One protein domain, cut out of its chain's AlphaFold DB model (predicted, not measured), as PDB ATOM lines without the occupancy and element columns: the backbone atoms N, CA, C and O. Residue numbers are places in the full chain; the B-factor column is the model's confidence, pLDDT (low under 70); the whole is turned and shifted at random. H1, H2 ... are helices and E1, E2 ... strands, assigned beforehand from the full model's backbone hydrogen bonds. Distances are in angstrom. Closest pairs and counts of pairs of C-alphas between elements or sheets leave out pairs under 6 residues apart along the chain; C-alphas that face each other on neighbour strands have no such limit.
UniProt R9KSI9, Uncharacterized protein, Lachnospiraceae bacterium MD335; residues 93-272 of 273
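What this domain is: This is residues 93 to 272 of the 273 residues of an uncharacterized protein of Lachnospiraceae bacterium MD335 (UniProt R9KSI9). One long, strongly twisted antiparallel sheet makes the wall of this domain, with the hairpins of E1 to E4 at one end, and the longest helix, H4, packs slantwise over E7 and E8 on one face. The short helix H5 follows beside H4, while H1 and H2 lie past the ends of E8 and E9, and H3 lies between E9 and E10 at the other ends of these strands. The printed part has 180 residues, with ten named strands and five named helices in the order E1 to E8, H1, H2, E9, H3, E10, H4, H5; the class is mixed, helices and strands. The sheet is branched at E3. The whole is compact, with a radius of gyration of the C-alphas of 18.3 A and spans of 57 by 50 by 28 A.

Where its parts are: E1, residues 93 to 96, begins at C-alpha 93 (-0.853, -25.234, -1.069). E2 is residues 105 to 111, E3 124 to 133, 24.8 A long, E4 136 to 142, E5 149 to 153 and E6 159 to 165. E7, residues 170 to 179, is 28.2 A long, and E8, residues 185 to 196, is 29.7 A. H1 is residues 204 to 210 and H2 215 to 218. E9, residues 221 to 229, is 26.3 A long; H3 is 232 to 236 and E10 244 to 249. H4, residues 251 to 262, is 16.2 A long, and H5, residues 266 to 270, ends at C-alpha 270 (-15.657, -40.921, 11.552).

How they stand to each other: E1 to E4 form a meander, each strand the antiparallel neighbour of the one before, and E5 to E8 form another. Within hydrogen-bond range are N 94 and O 107 of E1 and E2, 2.8 A, N 108 and O 128 of E2 and E3, 2.9 A, and N 131 and O 138 of E3 and E4, 2.9 A. E3 bends by 66 degrees at residue 127 and also pairs antiparallel with E5, N 126 to O 151 at 2.8 A; E4 and E5 lie on one side of it, E2 on the other. The sheet goes on through E5 and E6, N 152 to O 160 at 2.8 A, E6 and E7, N 163 to O 173 at 2.9 A, E7 and E8, N 174 to O 191 at 2.9 A, E8 and E9, N 192 to O 225 at 2.9 A, and E9 and E10, N 247 to O 226 at 2.8 A. H4 is on the sheet at a height of 8.5 A, over E7 and E8 and only just over E9, where 3 of its C-alphas fall; its line and that of E7 stand at 37 degrees on the local plane. The closest C-alphas of H4 and E9 are those of Phe 254 and Tyr 224, 6.3 A. H4, with residues 255 to 259 alone, and H5 only just touch, with 3 pairs of C-alphas within 8 A, the closest those of Leu 255 and Phe 266, 6.2 A. H1 and H2 touch only at the corner, at Arg 208 and Gly 216, whose C-alphas are 4.1 A apart. H2 only grazes the sheet, and so does H3, only just on it with 5 pairs of C-alphas within 10 A; H1 and H5 are not on it. Every O i to N i+4 pair is within range in H1, H3, H4 and H5; H2 is too short for one.

The domain as a whole: The C-alphas farthest apart, those of Gln 135 and Asp 200, are 59.4 A from each other. The printed part has no cut, and the link from E2 to E3, 12 residues, is long. The mean pLDDT of the printed part is 87.2, with values under 70 at residues 113 to 120, 144 to 147, 200 to 201 and 271 to 272 of this predicted model.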
ATOM      1  N   TRP A  93      -0.304 -26.481  -0.550       93.12
ATOM      2  CA  TRP A  93      -0.853 -25.234  -1.069       93.12
ATOM      3  C   TRP A  93      -1.967 -25.510  -2.074       93.12
ATOM      4  O   TRP A  93      -1.780 -26.243  -3.045       93.12
ATOM      5  N   ILE A  94      -3.124 -24.892  -1.853       94.62
ATOM      6  CA  ILE A  94      -4.337 -25.074  -2.646       94.62
ATOM      7  C   ILE A  94      -4.854 -23.702  -3.052       94.62
ATOM      8  O   ILE A  94      -4.877 -22.769  -2.253       94.62
ATOM      9  N   ARG A  95      -5.307 -23.583  -4.300       94.88
ATOM     10  CA  ARG A  95      -5.962 -22.374  -4.801       94.88
ATOM     11  C   ARG A  95      -7.456 -22.606  -4.893       94.88
ATOM     12  O   ARG A  95      -7.895 -23.450  -5.672       94.88
ATOM     13  N   MET A  96      -8.223 -21.871  -4.101       94.56
ATOM     14  CA  MET A  96      -9.652 -22.115  -3.937       94.56
ATOM     15  C   MET A  96     -10.391 -20.812  -3.673       94.56
ATOM     16  O   MET A  96      -9.940 -20.012  -2.864       94.56
ATOM     17  N   ASP A  97     -11.519 -20.612  -4.350       94.12
ATOM     18  CA  ASP A  97     -12.430 -19.499  -4.074       94.12
ATOM     19  C   ASP A  97     -13.207 -19.809  -2.787       94.12
ATOM     20  O   ASP A  97     -14.109 -20.652  -2.771       94.12
ATOM     21  N   VAL A  98     -12.802 -19.176  -1.687       94.44
ATOM     22  CA  VAL A  98     -13.375 -19.438  -0.357       94.44
ATOM     23  C   VAL A  98     -14.479 -18.447   0.021       94.44
ATOM     24  O   VAL A  98     -15.170 -18.647   1.030       94.44
ATOM     25  N   ASN A  99     -14.639 -17.369  -0.755       93.00
ATOM     26  CA  ASN A  99     -15.586 -16.285  -0.484       93.00
ATOM     27  C   ASN A  99     -16.718 -16.169  -1.533       93.00
ATOM     28  O   ASN A  99     -17.707 -15.463  -1.310       93.00
ATOM     29  N   GLY A 100     -16.618 -16.909  -2.639       89.69
ATOM     30  CA  GLY A 100     -17.571 -16.948  -3.742       89.69
ATOM     31  C   GLY A 100     -17.478 -15.766  -4.712       89.69
ATOM     32  O   GLY A 100     -18.477 -15.469  -5.372       89.69
ATOM     33  N   ASP A 101     -16.349 -15.053  -4.768       88.81
ATOM     34  CA  ASP A 101     -16.145 -13.908  -5.666       88.81
ATOM     35  C   ASP A 101     -15.642 -14.299  -7.070       88.81
ATOM     36  O   ASP A 101     -15.579 -13.452  -7.968       88.81
ATOM     37  N   GLY A 102     -15.368 -15.588  -7.291       89.12
ATOM     38  CA  GLY A 102     -14.888 -16.148  -8.549       89.12
ATOM     39  C   GLY A 102     -13.370 -16.098  -8.724       89.12
ATOM     40  O   GLY A 102     -12.872 -16.543  -9.763       89.12
ATOM     41  N   LEU A 103     -12.622 -15.578  -7.748       89.94
ATOM     42  CA  LEU A 103     -11.164 -15.581  -7.731       89.94
ATOM     43  C   LEU A 103     -10.662 -16.512  -6.623       89.94
ATOM     44  O   LEU A 103     -11.191 -16.505  -5.523       89.94
ATOM     45  N   PRO A 104      -9.615 -17.312  -6.875       93.19
ATOM     46  CA  PRO A 104      -9.087 -18.181  -5.842       93.19
ATOM     47  C   PRO A 104      -8.273 -17.393  -4.813       93.19
ATOM     48  O   PRO A 104      -7.515 -16.483  -5.165       93.19
ATOM     49  N   GLU A 105      -8.355 -17.814  -3.561       95.50
ATOM     50  CA  GLU A 105      -7.419 -17.520  -2.479       95.50
ATOM     51  C   GLU A 105      -6.330 -18.592  -2.413       95.50
ATOM     52  O   GLU A 105      -6.475 -19.678  -2.979       95.50
ATOM     53  N   LEU A 106      -5.236 -18.289  -1.711       95.50
ATOM     54  CA  LEU A 106      -4.184 -19.260  -1.425       95.50
ATOM     55  C   LEU A 106      -4.403 -19.854  -0.033       95.50
ATOM     56  O   LEU A 106      -4.349 -19.150   0.973       95.50
ATOM     57  N   VAL A 107      -4.638 -21.158   0.012       94.56
ATOM     58  CA  VAL A 107      -4.932 -21.925   1.221       94.56
ATOM     59  C   VAL A 107      -3.756 -22.845   1.518       94.56
ATOM     60  O   VAL A 107      -3.281 -23.541   0.625       94.56
ATOM     61  N   ASN A 108      -3.298 -22.866   2.766       92.00
ATOM     62  CA  ASN A 108      -2.386 -23.891   3.264       92.00
ATOM     63  C   ASN A 108      -3.146 -24.851   4.165       92.00
ATOM     64  O   ASN A 108      -3.882 -24.402   5.049       92.00
ATOM     65  N   GLY A 109      -2.924 -26.147   3.997       90.25
ATOM     66  CA  GLY A 109      -3.485 -27.136   4.901       90.25
ATOM     67  C   GLY A 109      -2.709 -28.438   4.932       90.25
ATOM     68  O   GLY A 109      -1.811 -28.667   4.132       90.25
ATOM     69  N   TRP A 110      -3.058 -29.299   5.871       86.38
ATOM     70  CA  TRP A 110      -2.387 -30.571   6.113       86.38
ATOM     71  C   TRP A 110      -3.414 -31.684   6.269       86.38
ATOM     72  O   TRP A 110      -4.575 -31.468   6.622       86.38
ATOM     73  N   GLU A 111      -2.964 -32.901   6.007       81.94
ATOM     74  CA  GLU A 111      -3.766 -34.108   6.139       81.94
ATOM     75  C   GLU A 111      -3.218 -34.966   7.273       81.94
ATOM     76  O   GLU A 111      -2.005 -35.114   7.437       81.94
ATOM     77  N   LEU A 112      -4.116 -35.604   8.020       71.44
ATOM     78  CA  LEU A 112      -3.752 -36.665   8.957       71.44
ATOM     79  C   LEU A 112      -3.444 -37.950   8.179       71.44
ATOM     80  O   LEU A 112      -4.235 -38.889   8.152       71.44
ATOM     81  N   THR A 113      -2.293 -38.001   7.510       63.56
ATOM     82  CA  THR A 113      -1.828 -39.242   6.873       63.56
ATOM     83  C   THR A 113      -1.080 -40.126   7.878       63.56
ATOM     84  O   THR A 113      -0.352 -39.637   8.737       63.56
ATOM     85  N   GLY A 114      -1.238 -41.450   7.771       53.94
ATOM     86  CA  GLY A 114      -0.341 -42.412   8.434       53.94
ATOM     87  C   GLY A 114      -0.830 -43.076   9.726       53.94
ATOM     88  O   GLY A 114      -0.095 -43.890  10.278       53.94
ATOM     89  N   LEU A 115      -2.060 -42.824  10.181       58.72
ATOM     90  CA  LEU A 115      -2.639 -43.475  11.374       58.72
ATOM     91  C   LEU A 115      -3.550 -44.683  11.056       58.72
ATOM     92  O   LEU A 115      -4.284 -45.158  11.914       58.72
ATOM     93  N   GLY A 116      -3.480 -45.221   9.832       54.66
ATOM     94  CA  GLY A 116      -4.307 -46.362   9.402       54.66
ATOM     95  C   GLY A 116      -5.743 -45.993   9.014       54.66
ATOM     96  O   GLY A 116      -6.588 -46.877   8.899       54.66
ATOM     97  N   TYR A 117      -6.002 -44.702   8.815       62.50
ATOM     98  CA  TYR A 117      -7.291 -44.161   8.398       62.50
ATOM     99  C   TYR A 117      -7.650 -44.530   6.956       62.50
ATOM    100  O   TYR A 117      -6.777 -44.796   6.125       62.50
ATOM    101  N   ASP A 118      -8.953 -44.546   6.673       62.12
ATOM    102  CA  ASP A 118      -9.486 -44.784   5.336       62.12
ATOM    103  C   ASP A 118      -9.011 -43.686   4.371       62.12
ATOM    104  O   ASP A 118      -9.376 -42.520   4.490       62.12
ATOM    105  N   THR A 119      -8.189 -44.070   3.396       62.44
ATOM    106  CA  THR A 119      -7.607 -43.148   2.413       62.44
ATOM    107  C   THR A 119      -8.600 -42.696   1.341       62.44
ATOM    108  O   THR A 119      -8.247 -41.865   0.504       62.44
ATOM    109  N   SER A 120      -9.831 -43.223   1.337       66.12
ATOM    110  CA  SER A 120     -10.907 -42.745   0.462       66.12
ATOM    111  C   SER A 120     -11.485 -41.396   0.909       66.12
ATOM    112  O   SER A 120     -12.118 -40.705   0.108       66.12
ATOM    113  N   VAL A 121     -11.216 -40.988   2.155       73.06
ATOM    114  CA  VAL A 121     -11.643 -39.712   2.730       73.06
ATOM    115  C   VAL A 121     -10.421 -38.811   2.906       73.06
ATOM    116  O   VAL A 121      -9.576 -39.027   3.769       73.06
ATOM    117  N   ARG A 122     -10.318 -37.779   2.068       81.81
ATOM    118  CA  ARG A 122      -9.202 -36.826   2.082       81.81
ATOM    119  C   ARG A 122      -9.608 -35.529   2.775       81.81
ATOM    120  O   ARG A 122     -10.156 -34.640   2.128       81.81
ATOM    121  N   LYS A 123      -9.339 -35.412   4.076       86.12
ATOM    122  CA  LYS A 123      -9.628 -34.207   4.866       86.12
ATOM    123  C   LYS A 123      -8.400 -33.310   4.987       86.12
ATOM    124  O   LYS A 123      -7.441 -33.672   5.662       86.12
ATOM    125  N   ILE A 124      -8.469 -32.122   4.386       89.62
ATOM    126  CA  ILE A 124      -7.384 -31.133   4.424       89.62
ATOM    127  C   ILE A 124      -7.722 -30.078   5.472       89.62
ATOM    128  O   ILE A 124      -8.549 -29.201   5.221       89.62
ATOM    129  N   ASN A 125      -7.104 -30.172   6.645       90.06
ATOM    130  CA  ASN A 125      -7.255 -29.191   7.716       90.06
ATOM    131  C   ASN A 125      -6.503 -27.915   7.336       90.06
ATOM    132  O   ASN A 125      -5.316 -27.963   7.022       90.06
ATOM    133  N   ILE A 126      -7.191 -26.780   7.342       92.12
ATOM    134  CA  ILE A 126      -6.657 -25.496   6.895       92.12
ATOM    135  C   ILE A 126      -5.885 -24.839   8.034       92.12
ATOM    136  O   ILE A 126      -6.455 -24.542   9.080       92.12
ATOM    137  N   THR A 127      -4.620 -24.525   7.779       89.06
ATOM    138  CA  THR A 127      -3.792 -23.714   8.679       89.06
ATOM    139  C   THR A 127      -3.880 -22.240   8.317       89.06
ATOM    140  O   THR A 127      -4.049 -21.412   9.204       89.06
ATOM    141  N   TYR A 128      -3.797 -21.894   7.027       90.38
ATOM    142  CA  TYR A 128      -3.731 -20.501   6.573       90.38
ATOM    143  C   TYR A 128      -4.636 -20.245   5.371       90.38
ATOM    144  O   TYR A 128      -4.742 -21.087   4.481       90.38
ATOM    145  N   ILE A 129      -5.226 -19.050   5.303       93.81
ATOM    146  CA  ILE A 129      -5.849 -18.524   4.081       93.81
ATOM    147  C   ILE A 129      -5.307 -17.126   3.811       93.81
ATOM    148  O   ILE A 129      -5.395 -16.240   4.665       93.81
ATOM    149  N   PHE A 130      -4.801 -16.924   2.602       93.38
ATOM    150  CA  PHE A 130      -4.297 -15.657   2.108       93.38
ATOM    151  C   PHE A 130      -5.173 -15.120   0.983       93.38
ATOM    152  O   PHE A 130      -5.471 -15.818   0.012       93.38
ATOM    153  N   ALA A 131      -5.509 -13.841   1.081       93.81
ATOM    154  CA  ALA A 131      -6.268 -13.126   0.072       93.81
ATOM    155  C   ALA A 131      -5.442 -11.994  -0.531       93.81
ATOM    156  O   ALA A 131      -4.740 -11.273   0.176       93.81
ATOM    157  N   CYS A 132      -5.565 -11.793  -1.841       90.06
ATOM    158  CA  CYS A 132      -4.985 -10.626  -2.496       90.06
ATOM    159  C   CYS A 132      -5.986  -9.468  -2.463       90.06
ATOM    160  O   CYS A 132      -7.069  -9.549  -3.043       90.06
ATOM    161  N   GLN A 133      -5.610  -8.380  -1.797       78.75
ATOM    162  CA  GLN A 133      -6.381  -7.146  -1.729       78.75
ATOM    163  C   GLN A 133      -5.500  -5.962  -2.105       78.75
ATOM    164  O   GLN A 133      -4.449  -5.744  -1.507       78.75
ATOM    165  N   ASN A 134      -5.942  -5.157  -3.077       73.44
ATOM    166  CA  ASN A 134      -5.260  -3.923  -3.484       73.44
ATOM    167  C   ASN A 134      -3.755  -4.114  -3.766       73.44
ATOM    168  O   ASN A 134      -2.941  -3.294  -3.343       73.44
ATOM    169  N   GLN A 135      -3.391  -5.192  -4.470       75.56
ATOM    170  CA  GLN A 135      -2.001  -5.553  -4.797       75.56
ATOM    171  C   GLN A 135      -1.113  -5.894  -3.586       75.56
ATOM    172  O   GLN A 135       0.112  -5.833  -3.673       75.56
ATOM    173  N   THR A 136      -1.723  -6.258  -2.461       82.94
ATOM    174  CA  THR A 136      -1.043  -6.811  -1.286       82.94
ATOM    175  C   THR A 136      -1.696  -8.121  -0.886       82.94
ATOM    176  O   THR A 136      -2.901  -8.285  -1.076       82.94
ATOM    177  N   VAL A 137      -0.923  -9.050  -0.330       91.00
ATOM    178  CA  VAL A 137      -1.479 -10.289   0.213       91.00
ATOM    179  C   VAL A 137      -1.708 -10.124   1.711       91.00
ATOM    180  O   VAL A 137      -0.809  -9.714   2.440       91.00
ATOM    181  N   GLU A 138      -2.908 -10.433   2.183       90.81
ATOM    182  CA  GLU A 138      -3.260 -10.416   3.602       90.81
ATOM    183  C   GLU A 138      -3.589 -11.840   4.060       90.81
ATOM    184  O   GLU A 138      -4.288 -12.569   3.358       90.81
ATOM    185  N   LEU A 139      -3.106 -12.241   5.238       90.25
ATOM    186  CA  LEU A 139      -3.618 -13.434   5.911       90.25
ATOM    187  C   LEU A 139      -4.983 -13.092   6.506       90.25
ATOM    188  O   LEU A 139      -5.100 -12.195   7.343       90.25
ATOM    189  N   VAL A 140      -6.000 -13.829   6.079       91.69
ATOM    190  CA  VAL A 140      -7.401 -13.606   6.460       91.69
ATOM    191  C   VAL A 140      -7.939 -14.695   7.386       91.69
ATOM    192  O   VAL A 140      -8.962 -14.501   8.038       91.69
ATOM    193  N   TYR A 141      -7.233 -15.820   7.487       91.31
ATOM    194  CA  TYR A 141      -7.532 -16.892   8.429       91.31
ATOM    195  C   TYR A 141      -6.246 -17.582   8.871       91.31
ATOM    196  O   TYR A 141      -5.407 -17.899   8.031       91.31
ATOM    197  N   THR A 142      -6.133 -17.851  10.168       88.50
ATOM    198  CA  THR A 142      -5.144 -18.775  10.723       88.50
ATOM    199  C   THR A 142      -5.801 -19.662  11.765       88.50
ATOM    200  O   THR A 142      -6.628 -19.183  12.547       88.50
ATOM    201  N   ASP A 143      -5.438 -20.937  11.758       83.19
ATOM    202  CA  ASP A 143      -5.820 -21.894  12.784       83.19
ATOM    203  C   ASP A 143      -4.622 -22.165  13.698       83.19
ATOM    204  O   ASP A 143      -3.622 -22.757  13.290       83.19
ATOM    205  N   VAL A 144      -4.712 -21.714  14.951       67.81
ATOM    206  CA  VAL A 144      -3.722 -22.021  15.997       67.81
ATOM    207  C   VAL A 144      -4.255 -23.206  16.801       67.81
ATOM    208  O   VAL A 144      -4.587 -23.093  17.976       67.81
ATOM    209  N   ASN A 145      -4.400 -24.304  16.068       62.81
ATOM    210  CA  ASN A 145      -4.947 -25.607  16.417       62.81
ATOM    211  C   ASN A 145      -4.866 -25.966  17.920       62.81
ATOM    212  O   ASN A 145      -3.775 -26.122  18.474       62.81
ATOM    213  N   ASP A 146      -6.021 -26.149  18.570       65.88
ATOM    214  CA  ASP A 146      -6.141 -26.638  19.955       65.88
ATOM    215  C   ASP A 146      -6.515 -28.134  20.044       65.88
ATOM    216  O   ASP A 146      -6.642 -28.691  21.139       65.88
ATOM    217  N   GLY A 147      -6.642 -28.800  18.889       69.00
ATOM    218  CA  GLY A 147      -6.934 -30.224  18.756       69.00
ATOM    219  C   GLY A 147      -8.417 -30.604  18.814       69.00
ATOM    220  O   GLY A 147      -8.720 -31.790  18.677       69.00
ATOM    221  N   MET A 148      -9.343 -29.653  19.007       76.62
ATOM    222  CA  MET A 148     -10.786 -29.938  19.108       76.62
ATOM    223  C   MET A 148     -11.633 -29.282  18.015       76.62
ATOM    224  O   MET A 148     -12.749 -29.744  17.751       76.62
ATOM    225  N   GLU A 149     -11.109 -28.249  17.362       85.44
ATOM    226  CA  GLU A 149     -11.793 -27.496  16.313       85.44
ATOM    227  C   GLU A 149     -10.940 -27.434  15.045       85.44
ATOM    228  O   GLU A 149      -9.740 -27.196  15.112       85.44
ATOM    229  N   PHE A 150     -11.561 -27.646  13.882       88.19
ATOM    230  CA  PHE A 150     -10.860 -27.633  12.598       88.19
ATOM    231  C   PHE A 150     -11.711 -26.983  11.514       88.19
ATOM    232  O   PHE A 150     -12.847 -27.396  11.276       88.19
ATOM    233  N   LEU A 151     -11.153 -26.016  10.785       93.31
ATOM    234  CA  LEU A 151     -11.651 -25.678   9.450       93.31
ATOM    235  C   LEU A 151     -10.975 -26.593   8.426       93.31
ATOM    236  O   LEU A 151      -9.755 -26.710   8.431       93.31
ATOM    237  N   TYR A 152     -11.733 -27.217   7.528       93.06
ATOM    238  CA  TYR A 152     -11.174 -28.118   6.524       93.06
ATOM    239  C   TYR A 152     -11.867 -28.015   5.165       93.06
ATOM    240  O   TYR A 152     -13.005 -27.548   5.052       93.06
ATOM    241  N   ILE A 153     -11.163 -28.476   4.130       93.56
ATOM    242  CA  ILE A 153     -11.708 -28.690   2.787       93.56
ATOM    243  C   ILE A 153     -12.230 -30.125   2.712       93.56
ATOM    244  O   ILE A 153     -11.482 -31.079   2.947       93.56
ATOM    245  N   ALA A 154     -13.518 -30.273   2.412       92.31
ATOM    246  CA  ALA A 154     -14.168 -31.566   2.262       92.31
ATOM    247  C   ALA A 154     -13.984 -32.152   0.846       92.31
ATOM    248  O   ALA A 154     -13.511 -31.475  -0.066       92.31
ATOM    249  N   GLY A 155     -14.381 -33.409   0.629       89.44
ATOM    250  CA  GLY A 155     -14.144 -34.137  -0.626       89.44
ATOM    251  C   GLY A 155     -14.852 -33.549  -1.845       89.44
ATOM    252  O   GLY A 155     -14.388 -33.712  -2.970       89.44
ATOM    253  N   ASN A 156     -15.950 -32.827  -1.626       91.81
ATOM    254  CA  ASN A 156     -16.656 -32.073  -2.663       91.81
ATOM    255  C   ASN A 156     -16.154 -30.620  -2.828       91.81
ATOM    256  O   ASN A 156     -16.753 -29.862  -3.587       91.81
ATOM    257  N   GLY A 157     -15.087 -30.229  -2.123       92.06
ATOM    258  CA  GLY A 157     -14.510 -28.882  -2.153       92.06
ATOM    259  C   GLY A 157     -15.186 -27.866  -1.230       92.06
ATOM    260  O   GLY A 157     -14.779 -26.708  -1.209       92.06
ATOM    261  N   ASN A 158     -16.200 -28.259  -0.452       95.38
ATOM    262  CA  ASN A 158     -16.819 -27.354   0.514       95.38
ATOM    263  C   ASN A 158     -15.874 -27.041   1.678       95.38
ATOM    264  O   ASN A 158     -15.128 -27.905   2.141       95.38
ATOM    265  N   LEU A 159     -15.994 -25.827   2.219       95.94
ATOM    266  CA  LEU A 159     -15.405 -25.482   3.508       95.94
ATOM    267  C   LEU A 159     -16.323 -25.911   4.638       95.94
ATOM    268  O   LEU A 159     -17.468 -25.455   4.742       95.94
ATOM    269  N   VAL A 160     -15.800 -26.747   5.524       95.69
ATOM    270  CA  VAL A 160     -16.538 -27.236   6.681       95.69
ATOM    271  C   VAL A 160     -15.739 -26.954   7.940       95.69
ATOM    272  O   VAL A 160     -14.538 -27.183   8.004       95.69
ATOM    273  N   TYR A 161     -16.417 -26.405   8.939       94.31
ATOM    274  CA  TYR A 161     -15.868 -26.234  10.273       94.31
ATOM    275  C   TYR A 161     -16.406 -27.339  11.176       94.31
ATOM    276  O   TYR A 161     -17.621 -27.465  11.344       94.31
ATOM    277  N   GLU A 162     -15.507 -28.126  11.747       91.44
ATOM    278  CA  GLU A 162     -15.808 -29.188  12.693       91.44
ATOM    279  C   GLU A 162     -15.434 -28.784  14.108       91.44
ATOM    280  O   GLU A 162     -14.393 -28.174  14.340       91.44
ATOM    281  N   TRP A 163     -16.285 -29.180  15.049       90.06
ATOM    282  CA  TRP A 163     -15.992 -29.126  16.469       90.06
ATOM    283  C   TRP A 163     -16.465 -30.410  17.137       90.06
ATOM    284  O   TRP A 163     -17.638 -30.790  17.036       90.06
ATOM    285  N   CYS A 164     -15.544 -31.060  17.839       85.06
ATOM    286  CA  CYS A 164     -15.801 -32.291  18.564       85.06
ATOM    287  C   CYS A 164     -15.544 -32.096  20.056       85.06
ATOM    288  O   CYS A 164     -14.511 -31.570  20.460       85.06
ATOM    289  N   VAL A 165     -16.466 -32.583  20.885       83.25
ATOM    290  CA  VAL A 165     -16.281 -32.668  22.337       83.25
ATOM    291  C   VAL A 165     -16.295 -34.136  22.733       83.25
ATOM    292  O   VAL A 165     -17.295 -34.835  22.532       83.25
ATOM    293  N   SER A 166     -15.180 -34.598  23.301       74.12
ATOM    294  CA  SER A 166     -15.085 -35.899  23.959       74.12
ATOM    295  C   SER A 166     -15.496 -35.753  25.429       74.12
ATOM    296  O   SER A 166     -15.048 -34.852  26.134       74.12
ATOM    297  N   GLY A 167     -16.412 -36.602  25.893       74.06
ATOM    298  CA  GLY A 167     -17.024 -36.488  27.220       74.06
ATOM    299  C   GLY A 167     -18.524 -36.733  27.157       74.06
ATOM    300  O   GLY A 167     -19.042 -37.098  26.114       74.06
ATOM    301  N   GLY A 168     -19.231 -36.583  28.271       71.12
ATOM    302  CA  GLY A 168     -20.679 -36.747  28.305       71.12
ATOM    303  C   GLY A 168     -21.408 -35.393  28.351       71.12
ATOM    304  O   GLY A 168     -21.239 -34.698  29.354       71.12
ATOM    305  N   PRO A 169     -22.256 -35.035  27.365       80.81
ATOM    306  CA  PRO A 169     -22.516 -35.781  26.135       80.81
ATOM    307  C   PRO A 169     -21.383 -35.641  25.120       80.81
ATOM    308  O   PRO A 169     -20.753 -34.586  25.030       80.81
ATOM    309  N   CYS A 170     -21.182 -36.679  24.304       87.00
ATOM    310  CA  CYS A 170     -20.298 -36.549  23.154       87.00
ATOM    311  C   CYS A 170     -21.033 -35.704  22.117       87.00
ATOM    312  O   CYS A 170     -22.223 -35.931  21.863       87.00
ATOM    313  N   MET A 171     -20.326 -34.770  21.495       88.81
ATOM    314  CA  MET A 171     -20.878 -33.936  20.436       88.81
ATOM    315  C   MET A 171     -19.935 -33.941  19.237       88.81
ATOM    316  O   MET A 171     -18.745 -33.690  19.405       88.81
ATOM    317  N   ASN A 172     -20.473 -34.192  18.045       90.19
ATOM    318  CA  ASN A 172     -19.806 -33.882  16.779       90.19
ATOM    319  C   ASN A 172     -20.659 -32.843  16.047       90.19
ATOM    320  O   ASN A 172     -21.856 -33.046  15.833       90.19
ATOM    321  N   LEU A 173     -20.054 -31.707  15.724       92.75
ATOM    322  CA  LEU A 173     -20.701 -30.590  15.058       92.75
ATOM    323  C   LEU A 173     -19.961 -30.291  13.758       92.75
ATOM    324  O   LEU A 173     -18.746 -30.147  13.758       92.75
ATOM    325  N   GLN A 174     -20.714 -30.148  12.669       95.25
ATOM    326  CA  GLN A 174     -20.206 -29.826  11.335       95.25
ATOM    327  C   GLN A 174     -20.949 -28.603  10.814       95.25
ATOM    328  O   GLN A 174     -22.181 -28.605  10.761       95.25
ATOM    329  N   ARG A 175     -20.233 -27.553  10.416       96.31
ATOM    330  CA  ARG A 175     -20.826 -26.350   9.822       96.31
ATOM    331  C   ARG A 175     -20.313 -26.146   8.417       96.31
ATOM    332  O   ARG A 175     -19.135 -25.846   8.237       96.31
ATOM    333  N   LEU A 176     -21.213 -26.196   7.444       96.94
ATOM    334  CA  LEU A 176     -20.920 -25.680   6.116       96.94
ATOM    335  C   LEU A 176     -20.682 -24.179   6.236       96.94
ATOM    336  O   LEU A 176     -21.524 -23.454   6.781       96.94
ATOM    337  N   CYS A 177     -19.551 -23.708   5.731       95.31
ATOM    338  CA  CYS A 177     -19.173 -22.314   5.856       95.31
ATOM    339  C   CYS A 177     -18.610 -21.736   4.561       95.31
ATOM    340  O   CYS A 177     -18.290 -22.445   3.612       95.31
ATOM    341  N   ARG A 178     -18.540 -20.410   4.535       94.81
ATOM    342  CA  ARG A 178     -17.827 -19.609   3.540       94.81
ATOM    343  C   ARG A 178     -17.334 -18.332   4.204       94.81
ATOM    344  O   ARG A 178     -17.841 -17.965   5.268       94.81
ATOM    345  N   PHE A 179     -16.407 -17.630   3.575       95.56
ATOM    346  CA  PHE A 179     -16.065 -16.274   3.991       95.56
ATOM    347  C   PHE A 179     -16.941 -15.255   3.260       95.56
ATOM    348  O   PHE A 179     -17.323 -15.461   2.112       95.56
ATOM    349  N   ASP A 180     -17.303 -14.161   3.924       93.38
ATOM    350  CA  ASP A 180     -17.869 -13.001   3.236       93.38
ATOM    351  C   ASP A 180     -16.753 -12.113   2.649       93.38
ATOM    352  O   ASP A 180     -15.565 -12.314   2.897       93.38
ATOM    353  N   LEU A 181     -17.124 -11.071   1.899       88.94
ATOM    354  CA  LEU A 181     -16.165 -10.125   1.299       88.94
ATOM    355  C   LEU A 181     -15.371  -9.292   2.327       88.94
ATOM    356  O   LEU A 181     -14.479  -8.529   1.958       88.94
ATOM    357  N   LYS A 182     -15.724  -9.381   3.612       90.94
ATOM    358  CA  LYS A 182     -15.007  -8.772   4.738       90.94
ATOM    359  C   LYS A 182     -14.234  -9.817   5.548       90.94
ATOM    360  O   LYS A 182     -13.738  -9.477   6.620       90.94
ATOM    361  N   TRP A 183     -14.144 -11.051   5.054       92.50
ATOM    362  CA  TRP A 183     -13.498 -12.188   5.700       92.50
ATOM    363  C   TRP A 183     -14.117 -12.610   7.036       92.50
ATOM    364  O   TRP A 183     -13.462 -13.241   7.861       92.50
ATOM    365  N   ASN A 184     -15.404 -12.331   7.248       92.38
ATOM    366  CA  ASN A 184     -16.149 -12.967   8.329       92.38
ATOM    367  C   ASN A 184     -16.565 -14.375   7.901       92.38
ATOM    368  O   ASN A 184     -17.080 -14.572   6.800       92.38
ATOM    369  N   LYS A 185     -16.401 -15.346   8.800       91.69
ATOM    370  CA  LYS A 185     -16.881 -16.716   8.600       91.69
ATOM    371  C   LYS A 185     -18.408 -16.744   8.712       91.69
ATOM    372  O   LYS A 185     -18.966 -16.434   9.764       91.69
ATOM    373  N   GLU A 186     -19.089 -17.123   7.637       91.75
ATOM    374  CA  GLU A 186     -20.538 -17.303   7.593       91.75
ATOM    375  C   GLU A 186     -20.877 -18.795   7.639       91.75
ATOM    376  O   GLU A 186     -20.426 -19.564   6.793       91.75
ATOM    377  N   TYR A 187     -21.720 -19.201   8.590       92.69
ATOM    378  CA  TYR A 187     -22.281 -20.552   8.633       92.69
ATOM    379  C   TYR A 187     -23.571 -20.618   7.815       92.69
ATOM    380  O   TYR A 187     -24.522 -19.863   8.050       92.69
ATOM    381  N   LEU A 188     -23.582 -21.511   6.828       92.69
ATOM    382  CA  LEU A 188     -24.681 -21.697   5.884       92.69
ATOM    383  C   LEU A 188     -25.655 -22.775   6.355       92.69
ATOM    384  O   LEU A 188     -26.863 -22.640   6.171       92.69
ATOM    385  N   ASP A 189     -25.118 -23.822   6.971       95.75
ATOM    386  CA  ASP A 189     -25.865 -24.965   7.477       95.75
ATOM    387  C   ASP A 189     -25.049 -25.645   8.576       95.75
ATOM    388  O   ASP A 189     -23.820 -25.548   8.589       95.75
ATOM    389  N   THR A 190     -25.706 -26.302   9.521       97.00
ATOM    390  CA  THR A 190     -25.038 -26.978  10.637       97.00
ATOM    391  C   THR A 190     -25.700 -28.313  10.910       97.00
ATOM    392  O   THR A 190     -26.916 -28.386  11.054       97.00
ATOM    393  N   LEU A 191     -24.893 -29.360  11.028       97.44
ATOM    394  CA  LEU A 191     -25.300 -30.680  11.487       97.44
ATOM    395  C   LEU A 191     -24.693 -30.924  12.865       97.44
ATOM    396  O   LEU A 191     -23.525 -30.617  13.097       97.44
ATOM    397  N   VAL A 192     -25.497 -31.452  13.783       94.75
ATOM    398  CA  VAL A 192     -25.071 -31.766  15.148       94.75
ATOM    399  C   VAL A 192     -25.485 -33.188  15.480       94.75
ATOM    400  O   VAL A 192     -26.651 -33.556  15.338       94.75
ATOM    401  N   LEU A 193     -24.525 -33.967  15.956       93.25
ATOM    402  CA  LEU A 193     -24.728 -35.278  16.540       93.25
ATOM    403  C   LEU A 193     -24.469 -35.179  18.038       93.25
ATOM    404  O   LEU A 193     -23.329 -34.956  18.446       93.25
ATOM    405  N   TYR A 194     -25.497 -35.390  18.855       92.06
ATOM    406  CA  TYR A 194     -25.305 -35.649  20.280       92.06
ATOM    407  C   TYR A 194     -25.371 -37.142  20.557       92.06
ATOM    408  O   TYR A 194     -26.255 -37.834  20.053       92.06
ATOM    409  N   ARG A 195     -24.489 -37.620  21.431       90.12
ATOM    410  CA  ARG A 195     -24.585 -38.946  22.035       90.12
ATOM    411  C   ARG A 195     -24.568 -38.806  23.550       90.12
ATOM    412  O   ARG A 195     -23.585 -38.357  24.133       90.12
ATOM    413  N   PHE A 196     -25.657 -39.235  24.173       90.12
ATOM    414  CA  PHE A 196     -25.806 -39.334  25.619       90.12
ATOM    415  C   PHE A 196     -25.655 -40.808  26.007       90.12
ATOM    416  O   PHE A 196     -26.630 -41.557  25.895       90.12
ATOM    417  N   PRO A 197     -24.445 -41.264  26.380       83.50
ATOM    418  CA  PRO A 197     -24.219 -42.661  26.726       83.50
ATOM    419  C   PRO A 197     -24.840 -43.001  28.087       83.50
ATOM    420  O   PRO A 197     -24.894 -42.164  28.988       83.50
ATOM    421  N   GLU A 198     -25.263 -44.252  28.236       80.56
ATOM    422  CA  GLU A 198     -25.623 -44.830  29.530       80.56
ATOM    423  C   GLU A 198     -24.344 -45.273  30.256       80.56
ATOM    424  O   GLU A 198     -23.502 -45.950  29.662       80.56
ATOM    425  N   GLY A 199     -24.172 -44.906  31.529       72.31
ATOM    426  CA  GLY A 199     -23.027 -45.371  32.313       72.31
ATOM    427  C   GLY A 199     -22.756 -44.600  33.601       72.31
ATOM    428  O   GLY A 199     -23.358 -43.560  33.874       72.31
ATOM    429  N   ASP A 200     -21.821 -45.135  34.385       60.44
ATOM    430  CA  ASP A 200     -21.358 -44.542  35.639       60.44
ATOM    431  C   ASP A 200     -20.626 -43.213  35.390       60.44
ATOM    432  O   ASP A 200     -19.812 -43.094  34.473       60.44
ATOM    433  N   GLY A 201     -20.900 -42.209  36.228       68.19
ATOM    434  CA  GLY A 201     -20.303 -40.871  36.125       68.19
ATOM    435  C   GLY A 201     -21.093 -39.870  35.275       68.19
ATOM    436  O   GLY A 201     -20.679 -38.716  35.181       68.19
ATOM    437  N   MET A 202     -22.232 -40.275  34.707       75.25
ATOM    438  CA  MET A 202     -23.163 -39.361  34.043       75.25
ATOM    439  C   MET A 202     -24.212 -38.847  35.026       75.25
ATOM    440  O   MET A 202     -24.768 -39.622  35.804       75.25
ATOM    441  N   ASP A 203     -24.495 -37.545  34.975       85.19
ATOM    442  CA  ASP A 203     -25.536 -36.898  35.773       85.19
ATOM    443  C   ASP A 203     -26.762 -36.601  34.885       85.19
ATOM    444  O   ASP A 203     -26.750 -35.656  34.086       85.19
ATOM    445  N   PRO A 204     -27.842 -37.400  34.993       87.50
ATOM    446  CA  PRO A 204     -29.057 -37.180  34.220       87.50
ATOM    447  C   PRO A 204     -29.729 -35.848  34.545       87.50
ATOM    448  O   PRO A 204     -30.440 -35.314  33.699       87.50
ATOM    449  N   GLU A 205     -29.577 -35.326  35.764       88.75
ATOM    450  CA  GLU A 205     -30.151 -34.031  36.137       88.75
ATOM    451  C   GLU A 205     -29.410 -32.909  35.416       88.75
ATOM    452  O   GLU A 205     -30.058 -32.107  34.739       88.75
ATOM    453  N   TYR A 206     -28.073 -32.946  35.421       88.19
ATOM    454  CA  TYR A 206     -27.246 -32.038  34.623       88.19
ATOM    455  C   TYR A 206     -27.640 -32.057  33.138       88.19
ATOM    456  O   TYR A 206     -27.793 -30.996  32.528       88.19
ATOM    457  N   TYR A 207     -27.861 -33.234  32.541       89.56
ATOM    458  CA  TYR A 207     -28.275 -33.306  31.136       89.56
ATOM    459  C   TYR A 207     -29.679 -32.776  30.876       89.56
ATOM    460  O   TYR A 207     -29.881 -32.103  29.868       89.56
ATOM    461  N   ARG A 208     -30.649 -33.033  31.759       90.25
ATOM    462  CA  ARG A 208     -31.996 -32.459  31.600       90.25
ATOM    463  C   ARG A 208     -31.974 -30.936  31.698       90.25
ATOM    464  O   ARG A 208     -32.720 -30.288  30.972       90.25
ATOM    465  N   GLU A 209     -31.134 -30.379  32.569       90.31
ATOM    466  CA  GLU A 209     -31.011 -28.931  32.755       90.31
ATOM    467  C   GLU A 209     -30.294 -28.250  31.580       90.31
ATOM    468  O   GLU A 209     -30.769 -27.234  31.074       90.31
ATOM    469  N   ASN A 210     -29.175 -28.815  31.117       88.44
ATOM    470  CA  ASN A 210     -28.315 -28.177  30.111       88.44
ATOM    471  C   ASN A 210     -28.682 -28.545  28.667       88.44
ATOM    472  O   ASN A 210     -28.350 -27.813  27.736       88.44
ATOM    473  N   PHE A 211     -29.393 -29.657  28.472       88.56
ATOM    474  CA  PHE A 211     -29.849 -30.143  27.169       88.56
ATOM    475  C   PHE A 211     -31.354 -30.471  27.193       88.56
ATOM    476  O   PHE A 211     -31.752 -31.603  26.890       88.56
ATOM    477  N   PRO A 212     -32.216 -29.496  27.547       87.50
ATOM    478  CA  PRO A 212     -33.642 -29.736  27.764       87.50
ATOM    479  C   PRO A 212     -34.351 -30.216  26.495       87.50
ATOM    480  O   PRO A 212     -35.238 -31.064  26.565       87.50
ATOM    481  N   ASP A 213     -33.917 -29.723  25.334       84.31
ATOM    482  CA  ASP A 213     -34.557 -30.041  24.062       84.31
ATOM    483  C   ASP A 213     -34.208 -31.445  23.560       84.31
ATOM    484  O   ASP A 213     -35.027 -32.017  22.849       84.31
ATOM    485  N   THR A 214     -33.042 -32.004  23.925       87.38
ATOM    486  CA  THR A 214     -32.575 -33.350  23.529       87.38
ATOM    487  C   THR A 214     -32.739 -34.354  24.666       87.38
ATOM    488  O   THR A 214     -33.758 -35.041  24.735       87.38
ATOM    489  N   PHE A 215     -31.785 -34.423  25.596       89.62
ATOM    490  CA  PHE A 215     -31.842 -35.361  26.717       89.62
ATOM    491  C   PHE A 215     -33.054 -35.115  27.619       89.62
ATOM    492  O   PHE A 215     -33.668 -36.067  28.096       89.62
ATOM    493  N   GLY A 216     -33.436 -33.853  27.832       84.44
ATOM    494  CA  GLY A 216     -34.635 -33.510  28.599       84.44
ATOM    495  C   GLY A 216     -35.925 -34.096  28.019       84.44
ATOM    496  O   GLY A 216     -36.808 -34.488  28.784       84.44
ATOM    497  N   ALA A 217     -36.012 -34.215  26.692       85.44
ATOM    498  CA  ALA A 217     -37.183 -34.727  25.989       85.44
ATOM    499  C   ALA A 217     -37.152 -36.251  25.775       85.44
ATOM    500  O   ALA A 217     -38.194 -36.898  25.881       85.44
ATOM    501  N   GLY A 218     -35.984 -36.823  25.460       86.38
ATOM    502  CA  GLY A 218     -35.860 -38.226  25.042       86.38
ATOM    503  C   GLY A 218     -34.986 -39.120  25.930       86.38
ATOM    504  O   GLY A 218     -35.037 -40.339  25.793       86.38
ATOM    505  N   GLY A 219     -34.208 -38.551  26.855       90.62
ATOM    506  CA  GLY A 219     -33.259 -39.286  27.694       90.62
ATOM    507  C   GLY A 219     -31.982 -39.710  26.959       90.62
ATOM    508  O   GLY A 219     -31.465 -38.991  26.104       90.62
ATOM    509  N   TYR A 220     -31.439 -40.870  27.322       90.94
ATOM    510  CA  TYR A 220     -30.223 -41.414  26.713       90.94
ATOM    511  C   TYR A 220     -30.411 -41.759  25.235       90.94
ATOM    512  O   TYR A 220     -31.517 -42.055  24.785       90.94
ATOM    513  N   GLY A 221     -29.308 -41.753  24.489       90.62
ATOM    514  CA  GLY A 221     -29.293 -42.137  23.083       90.62
ATOM    515  C   GLY A 221     -28.568 -41.150  22.180       90.62
ATOM    516  O   GLY A 221     -27.807 -40.286  22.626       90.62
ATOM    517  N   THR A 222     -28.801 -41.321  20.883       91.75
ATOM    518  CA  THR A 222     -28.190 -40.530  19.817       91.75
ATOM    519  C   THR A 222     -29.231 -39.604  19.205       91.75
ATOM    520  O   THR A 222     -30.323 -40.048  18.852       91.75
ATOM    521  N   TYR A 223     -28.884 -38.330  19.054       94.50
ATOM    522  CA  TYR A 223     -29.761 -37.310  18.495       94.50
ATOM    523  C   TYR A 223     -29.084 -36.641  17.312       94.50
ATOM    524  O   TYR A 223     -27.982 -36.105  17.441       94.50
ATOM    525  N   TYR A 224     -29.784 -36.650  16.183       95.31
ATOM    526  CA  TYR A 224     -29.368 -36.014  14.946       95.31
ATOM    527  C   TYR A 224     -30.139 -34.711  14.779       95.31
ATOM    528  O   TYR A 224     -31.371 -34.713  14.744       95.31
ATOM    529  N   LEU A 225     -29.424 -33.594  14.698       95.69
ATOM    530  CA  LEU A 225     -30.031 -32.278  14.565       95.69
ATOM    531  C   LEU A 225     -29.431 -31.515  13.396       95.69
ATOM    532  O   LEU A 225     -28.260 -31.678  13.049       95.69
ATOM    533  N   ARG A 226     -30.242 -30.620  12.841       96.19
ATOM    534  CA  ARG A 226     -29.808 -29.600  11.897       96.19
ATOM    535  C   ARG A 226     -30.122 -28.229  12.449       96.19
ATOM    536  O   ARG A 226     -31.223 -28.000  12.940       96.19
ATOM    537  N   GLU A 227     -29.175 -27.315  12.342       94.44
ATOM    538  CA  GLU A 227     -29.404 -25.902  12.591       94.44
ATOM    539  C   GLU A 227     -29.173 -25.122  11.300       94.44
ATOM    540  O   GLU A 227     -28.091 -25.155  10.714       94.44
ATOM    541  N   ARG A 228     -30.210 -24.421  10.845       93.38
ATOM    542  CA  ARG A 228     -30.188 -23.639   9.605       93.38
ATOM    543  C   ARG A 228     -30.736 -22.245   9.848       93.38
ATOM    544  O   ARG A 228     -31.485 -22.015  10.799       93.38
ATOM    545  N   LYS A 229     -30.413 -21.307   8.959       91.94
ATOM    546  CA  LYS A 229     -31.053 -19.988   8.964       91.94
ATOM    547  C   LYS A 229     -32.560 -20.132   8.754       91.94
ATOM    548  O   LYS A 229     -33.010 -20.964   7.960       91.94
ATOM    549  N   LYS A 230     -33.321 -19.302   9.462       91.94
ATOM    550  CA  LYS A 230     -34.761 -19.178   9.244       91.94
ATOM    551  C   LYS A 230     -35.041 -18.642   7.840       91.94
ATOM    552  O   LYS A 230     -34.295 -17.800   7.328       91.94
ATOM    553  N   THR A 231     -36.113 -19.117   7.216       91.31
ATOM    554  CA  THR A 231     -36.615 -18.552   5.962       91.31
ATOM    555  C   THR A 231     -37.178 -17.149   6.197       91.31
ATOM    556  O   THR A 231     -37.353 -16.701   7.332       91.31
ATOM    557  N   LYS A 232     -37.483 -16.423   5.115       92.81
ATOM    558  CA  LYS A 232     -38.101 -15.092   5.226       92.81
ATOM    559  C   LYS A 232     -39.460 -15.156   5.925       92.81
ATOM    560  O   LYS A 232     -39.805 -14.236   6.655       92.81
ATOM    561  N   GLU A 233     -40.198 -16.239   5.716       91.88
ATOM    562  CA  GLU A 233     -41.500 -16.503   6.322       91.88
ATOM    563  C   GLU A 233     -41.355 -16.805   7.820       91.88
ATOM    564  O   GLU A 233     -42.047 -16.195   8.629       91.88
ATOM    565  N   GLU A 234     -40.403 -17.661   8.206       91.56
ATOM    566  CA  GLU A 234     -40.097 -17.962   9.615       91.56
ATOM    567  C   GLU A 234     -39.578 -16.722  10.373       91.56
ATOM    568  O   GLU A 234     -39.832 -16.562  11.565       91.56
ATOM    569  N   LEU A 235     -38.867 -15.817   9.686       92.38
ATOM    570  CA  LEU A 235     -38.428 -14.537  10.249       92.38
ATOM    571  C   LEU A 235     -39.559 -13.505  10.370       92.38
ATOM    572  O   LEU A 235     -39.457 -12.592  11.189       92.38
ATOM    573  N   ALA A 236     -40.621 -13.616   9.568       90.00
ATOM    574  CA  ALA A 236     -41.765 -12.711   9.656       90.00
ATOM    575  C   ALA A 236     -42.569 -12.927  10.951       90.00
ATOM    576  O   ALA A 236     -43.149 -11.976  11.469       90.00
ATOM    577  N   ASP A 237     -42.544 -14.150  11.491       85.75
ATOM    578  CA  ASP A 237     -43.195 -14.552  12.744       85.75
ATOM    579  C   ASP A 237     -42.165 -14.890  13.844       85.75
ATOM    580  O   ASP A 237     -42.307 -15.848  14.600       85.75
ATOM    581  N   ASN A 238     -41.061 -14.131  13.900       85.31
ATOM    582  CA  ASN A 238     -39.892 -14.428  14.738       85.31
ATOM    583  C   ASN A 238     -40.116 -14.188  16.247       85.31
ATOM    584  O   ASN A 238     -39.440 -13.364  16.867       85.31
ATOM    585  N   ALA A 239     -41.063 -14.906  16.847       82.19
ATOM    586  CA  ALA A 239     -41.481 -14.735  18.236       82.19
ATOM    587  C   ALA A 239     -40.369 -15.025  19.264       82.19
ATOM    588  O   ALA A 239     -40.385 -14.462  20.356       82.19
ATOM    589  N   ASP A 240     -39.391 -15.873  18.924       83.75
ATOM    590  CA  ASP A 240     -38.258 -16.232  19.791       83.75
ATOM    591  C   ASP A 240     -37.025 -15.315  19.614       83.75
ATOM    592  O   ASP A 240     -36.045 -15.456  20.347       83.75
ATOM    593  N   GLY A 241     -37.051 -14.394  18.640       86.88
ATOM    594  CA  GLY A 241     -35.942 -13.494  18.311       86.88
ATOM    595  C   GLY A 241     -34.702 -14.167  17.702       86.88
ATOM    596  O   GLY A 241     -33.692 -13.491  17.493       86.88
ATOM    597  N   LYS A 242     -34.739 -15.469  17.396       87.06
ATOM    598  CA  LYS A 242     -33.595 -16.232  16.872       87.06
ATOM    599  C   LYS A 242     -33.529 -16.165  15.346       87.06
ATOM    600  O   LYS A 242     -34.545 -16.158  14.663       87.06
ATOM    601  N   TYR A 243     -32.316 -16.167  14.795       88.25
ATOM    602  CA  TYR A 243     -32.089 -16.168  13.339       88.25
ATOM    603  C   TYR A 243     -31.973 -17.568  12.732       88.25
ATOM    604  O   TYR A 243     -31.992 -17.720  11.509       88.25
ATOM    605  N   THR A 244     -31.846 -18.586  13.579       91.12
ATOM    606  CA  THR A 244     -31.745 -19.987  13.187       91.12
ATOM    607  C   THR A 244     -32.909 -20.786  13.753       91.12
ATOM    608  O   THR A 244     -33.536 -20.398  14.742       91.12
ATOM    609  N   VAL A 245     -33.215 -21.894  13.089       91.25
ATOM    610  CA  VAL A 245     -34.129 -22.930  13.565       91.25
ATOM    611  C   VAL A 245     -33.346 -24.222  13.724       91.25
ATOM    612  O   VAL A 245     -32.415 -24.490  12.961       91.25
ATOM    613  N   ARG A 246     -33.723 -24.998  14.739       91.19
ATOM    614  CA  ARG A 246     -33.156 -26.307  15.032       91.19
ATOM    615  C   ARG A 246     -34.201 -27.380  14.777       91.19
ATOM    616  O   ARG A 246     -35.313 -27.294  15.288       91.19
ATOM    617  N   GLU A 247     -33.827 -28.374  13.993       93.62
ATOM    618  CA  GLU A 247     -34.707 -29.429  13.504       93.62
ATOM    619  C   GLU A 247     -34.153 -30.788  13.920       93.62
ATOM    620  O   GLU A 247     -32.946 -31.023  13.840       93.62
ATOM    621  N   TYR A 248     -35.041 -31.688  14.336       95.00
ATOM    622  CA  TYR A 248     -34.706 -33.097  14.499       95.00
ATOM    623  C   TYR A 248     -34.672 -33.783  13.145       95.00
ATOM    624  O   TYR A 248     -35.606 -33.648  12.353       95.00
ATOM    625  N   LEU A 249     -33.609 -34.542  12.910       96.44
ATOM    626  CA  LEU A 249     -33.463 -35.382  11.734       96.44
ATOM    627  C   LEU A 249     -33.623 -36.852  12.120       96.44
ATOM    628  O   LEU A 249     -33.248 -37.274  13.216       96.44
ATOM    629  N   THR A 250     -34.132 -37.654  11.188       96.12
ATOM    630  CA  THR A 250     -33.851 -39.092  11.216       96.12
ATOM    631  C   THR A 250     -32.372 -39.327  10.900       96.12
ATOM    632  O   THR A 250     -31.708 -38.479  10.302       96.12
ATOM    633  N   GLU A 251     -31.854 -40.499  11.261       95.06
ATOM    634  CA  GLU A 251     -30.487 -40.895  10.905       95.06
ATOM    635  C   GLU A 251     -30.253 -40.811   9.388       95.06
ATOM    636  O   GLU A 251     -29.315 -40.160   8.946       95.06
ATOM    637  N   GLU A 252     -31.165 -41.352   8.575       96.94
ATOM    638  CA  GLU A 252     -31.080 -41.284   7.108       96.94
ATOM    639  C   GLU A 252     -31.016 -39.837   6.585       96.94
ATOM    640  O   GLU A 252     -30.225 -39.521   5.696       96.94
ATOM    641  N   GLN A 253     -31.818 -38.926   7.146       97.88
ATOM    642  CA  GLN A 253     -31.785 -37.512   6.766       97.88
ATOM    643  C   GLN A 253     -30.451 -36.854   7.126       97.88
ATOM    644  O   GLN A 253     -29.945 -36.043   6.351       97.88
ATOM    645  N   PHE A 254     -29.884 -37.200   8.282       97.06
ATOM    646  CA  PHE A 254     -28.582 -36.703   8.710       97.06
ATOM    647  C   PHE A 254     -27.460 -37.214   7.811       97.06
ATOM    648  O   PHE A 254     -26.661 -36.407   7.345       97.06
ATOM    649  N   LEU A 255     -27.426 -38.516   7.520       95.81
ATOM    650  CA  LEU A 255     -26.408 -39.126   6.660       95.81
ATOM    651  C   LEU A 255     -26.422 -38.503   5.257       95.81
ATOM    652  O   LEU A 255     -25.384 -38.059   4.773       95.81
ATOM    653  N   ASN A 256     -27.606 -38.350   4.657       97.25
ATOM    654  CA  ASN A 256     -27.762 -37.687   3.358       97.25
ATOM    655  C   ASN A 256     -27.327 -36.211   3.392       97.25
ATOM    656  O   ASN A 256     -26.731 -35.698   2.443       97.25
ATOM    657  N   ALA A 257     -27.646 -35.493   4.474       97.06
ATOM    658  CA  ALA A 257     -27.226 -34.105   4.633       97.06
ATOM    659  C   ALA A 257     -25.706 -33.990   4.815       97.06
ATOM    660  O   ALA A 257     -25.102 -33.074   4.256       97.06
ATOM    661  N   TYR A 258     -25.098 -34.922   5.553       96.00
ATOM    662  CA  TYR A 258     -23.656 -34.997   5.750       96.00
ATOM    663  C   TYR A 258     -22.941 -35.271   4.429       96.00
ATOM    664  O   TYR A 258     -22.081 -34.485   4.048       96.00
ATOM    665  N   GLU A 259     -23.356 -36.291   3.675       95.69
ATOM    666  CA  GLU A 259     -22.773 -36.603   2.365       95.69
ATOM    667  C   GLU A 259     -22.901 -35.423   1.398       95.69
ATOM    668  O   GLU A 259     -21.954 -35.072   0.701       95.69
ATOM    669  N   LYS A 260     -24.035 -34.716   1.396       96.62
ATOM    670  CA  LYS A 260     -24.171 -33.490   0.600       96.62
ATOM    671  C   LYS A 260     -23.222 -32.379   1.066       96.62
ATOM    672  O   LYS A 260     -22.728 -31.615   0.236       96.62
ATOM    673  N   MET A 261     -23.004 -32.253   2.374       96.56
ATOM    674  CA  MET A 261     -22.122 -31.245   2.961       96.56
ATOM    675  C   MET A 261     -20.654 -31.541   2.653       96.56
ATOM    676  O   MET A 261     -19.936 -30.620   2.276       96.56
ATOM    677  N   THR A 262     -20.220 -32.793   2.760       94.19
ATOM    678  CA  THR A 262     -18.795 -33.156   2.744       94.19
ATOM    679  C   THR A 262     -18.356 -33.916   1.493       94.19
ATOM    680  O   THR A 262     -17.181 -33.903   1.136       94.19
ATOM    681  N   GLY A 263     -19.286 -34.561   0.793       93.25
ATOM    682  CA  GLY A 263     -18.998 -35.517  -0.274       93.25
ATOM    683  C   GLY A 263     -18.592 -36.902   0.237       93.25
ATOM    684  O   GLY A 263     -18.060 -37.684  -0.546       93.25
ATOM    685  N   TRP A 264     -18.795 -37.198   1.526       91.06
ATOM    686  CA  TRP A 264     -18.346 -38.441   2.156       91.06
ATOM    687  C   TRP A 264     -19.471 -39.209   2.833       91.06
ATOM    688  O   TRP A 264     -20.414 -38.625   3.367       91.06
ATOM    689  N   ASP A 265     -19.295 -40.525   2.909       89.62
ATOM    690  CA  ASP A 265     -20.037 -41.341   3.861       89.62
ATOM    691  C   ASP A 265     -19.637 -40.955   5.293       89.62
ATOM    692  O   ASP A 265     -18.451 -40.864   5.633       89.62
ATOM    693  N   PHE A 266     -20.637 -40.720   6.142       88.69
ATOM    694  CA  PHE A 266     -20.403 -40.283   7.514       88.69
ATOM    695  C   PHE A 266     -19.595 -41.311   8.304       88.69
ATOM    696  O   PHE A 266     -18.619 -40.945   8.955       88.69
ATOM    697  N   TYR A 267     -19.944 -42.596   8.240       83.50
ATOM    698  CA  TYR A 267     -19.270 -43.599   9.060       83.50
ATOM    699  C   TYR A 267     -17.835 -43.833   8.601       83.50
ATOM    700  O   TYR A 267     -16.959 -43.939   9.455       83.50
ATOM    701  N   ALA A 268     -17.572 -43.824   7.291       78.38
ATOM    702  CA  ALA A 268     -16.211 -43.857   6.757       78.38
ATOM    703  C   ALA A 268     -15.372 -42.669   7.268       78.38
ATOM    704  O   ALA A 268     -14.234 -42.851   7.696       78.38
ATOM    705  N   SER A 269     -15.953 -41.463   7.308       76.12
ATOM    706  CA  SER A 269     -15.258 -40.253   7.771       76.12
ATOM    707  C   SER A 269     -14.982 -40.224   9.282       76.12
ATOM    708  O   SER A 269     -13.997 -39.632   9.718       76.12
ATOM    709  N   GLN A 270     -15.821 -40.878  10.093       71.31
ATOM    710  CA  GLN A 270     -15.657 -40.921  11.552       71.31
ATOM    711  C   GLN A 270     -14.461 -41.777  11.984       71.31
ATOM    712  O   GLN A 270     -13.944 -41.576  13.079       71.31
ATOM    713  N   TYR A 271     -13.983 -42.690  11.132       55.78
ATOM    714  CA  TYR A 271     -12.771 -43.468  11.402       55.78
ATOM    715  C   TYR A 271     -11.476 -42.651  11.280       55.78
ATOM    716  O   TYR A 271     -10.418 -43.231  11.470       55.78
ATOM    717  N   MET A 272     -11.531 -41.343  10.986       50.47
ATOM    718  CA  MET A 272     -10.362 -40.445  10.951       50.47
ATOM    719  C   MET A 272      -9.924 -39.911  12.328       50.47
ATOM    720  O   MET A 272      -8.994 -39.106  12.390       50.47
TER     721      MET A 272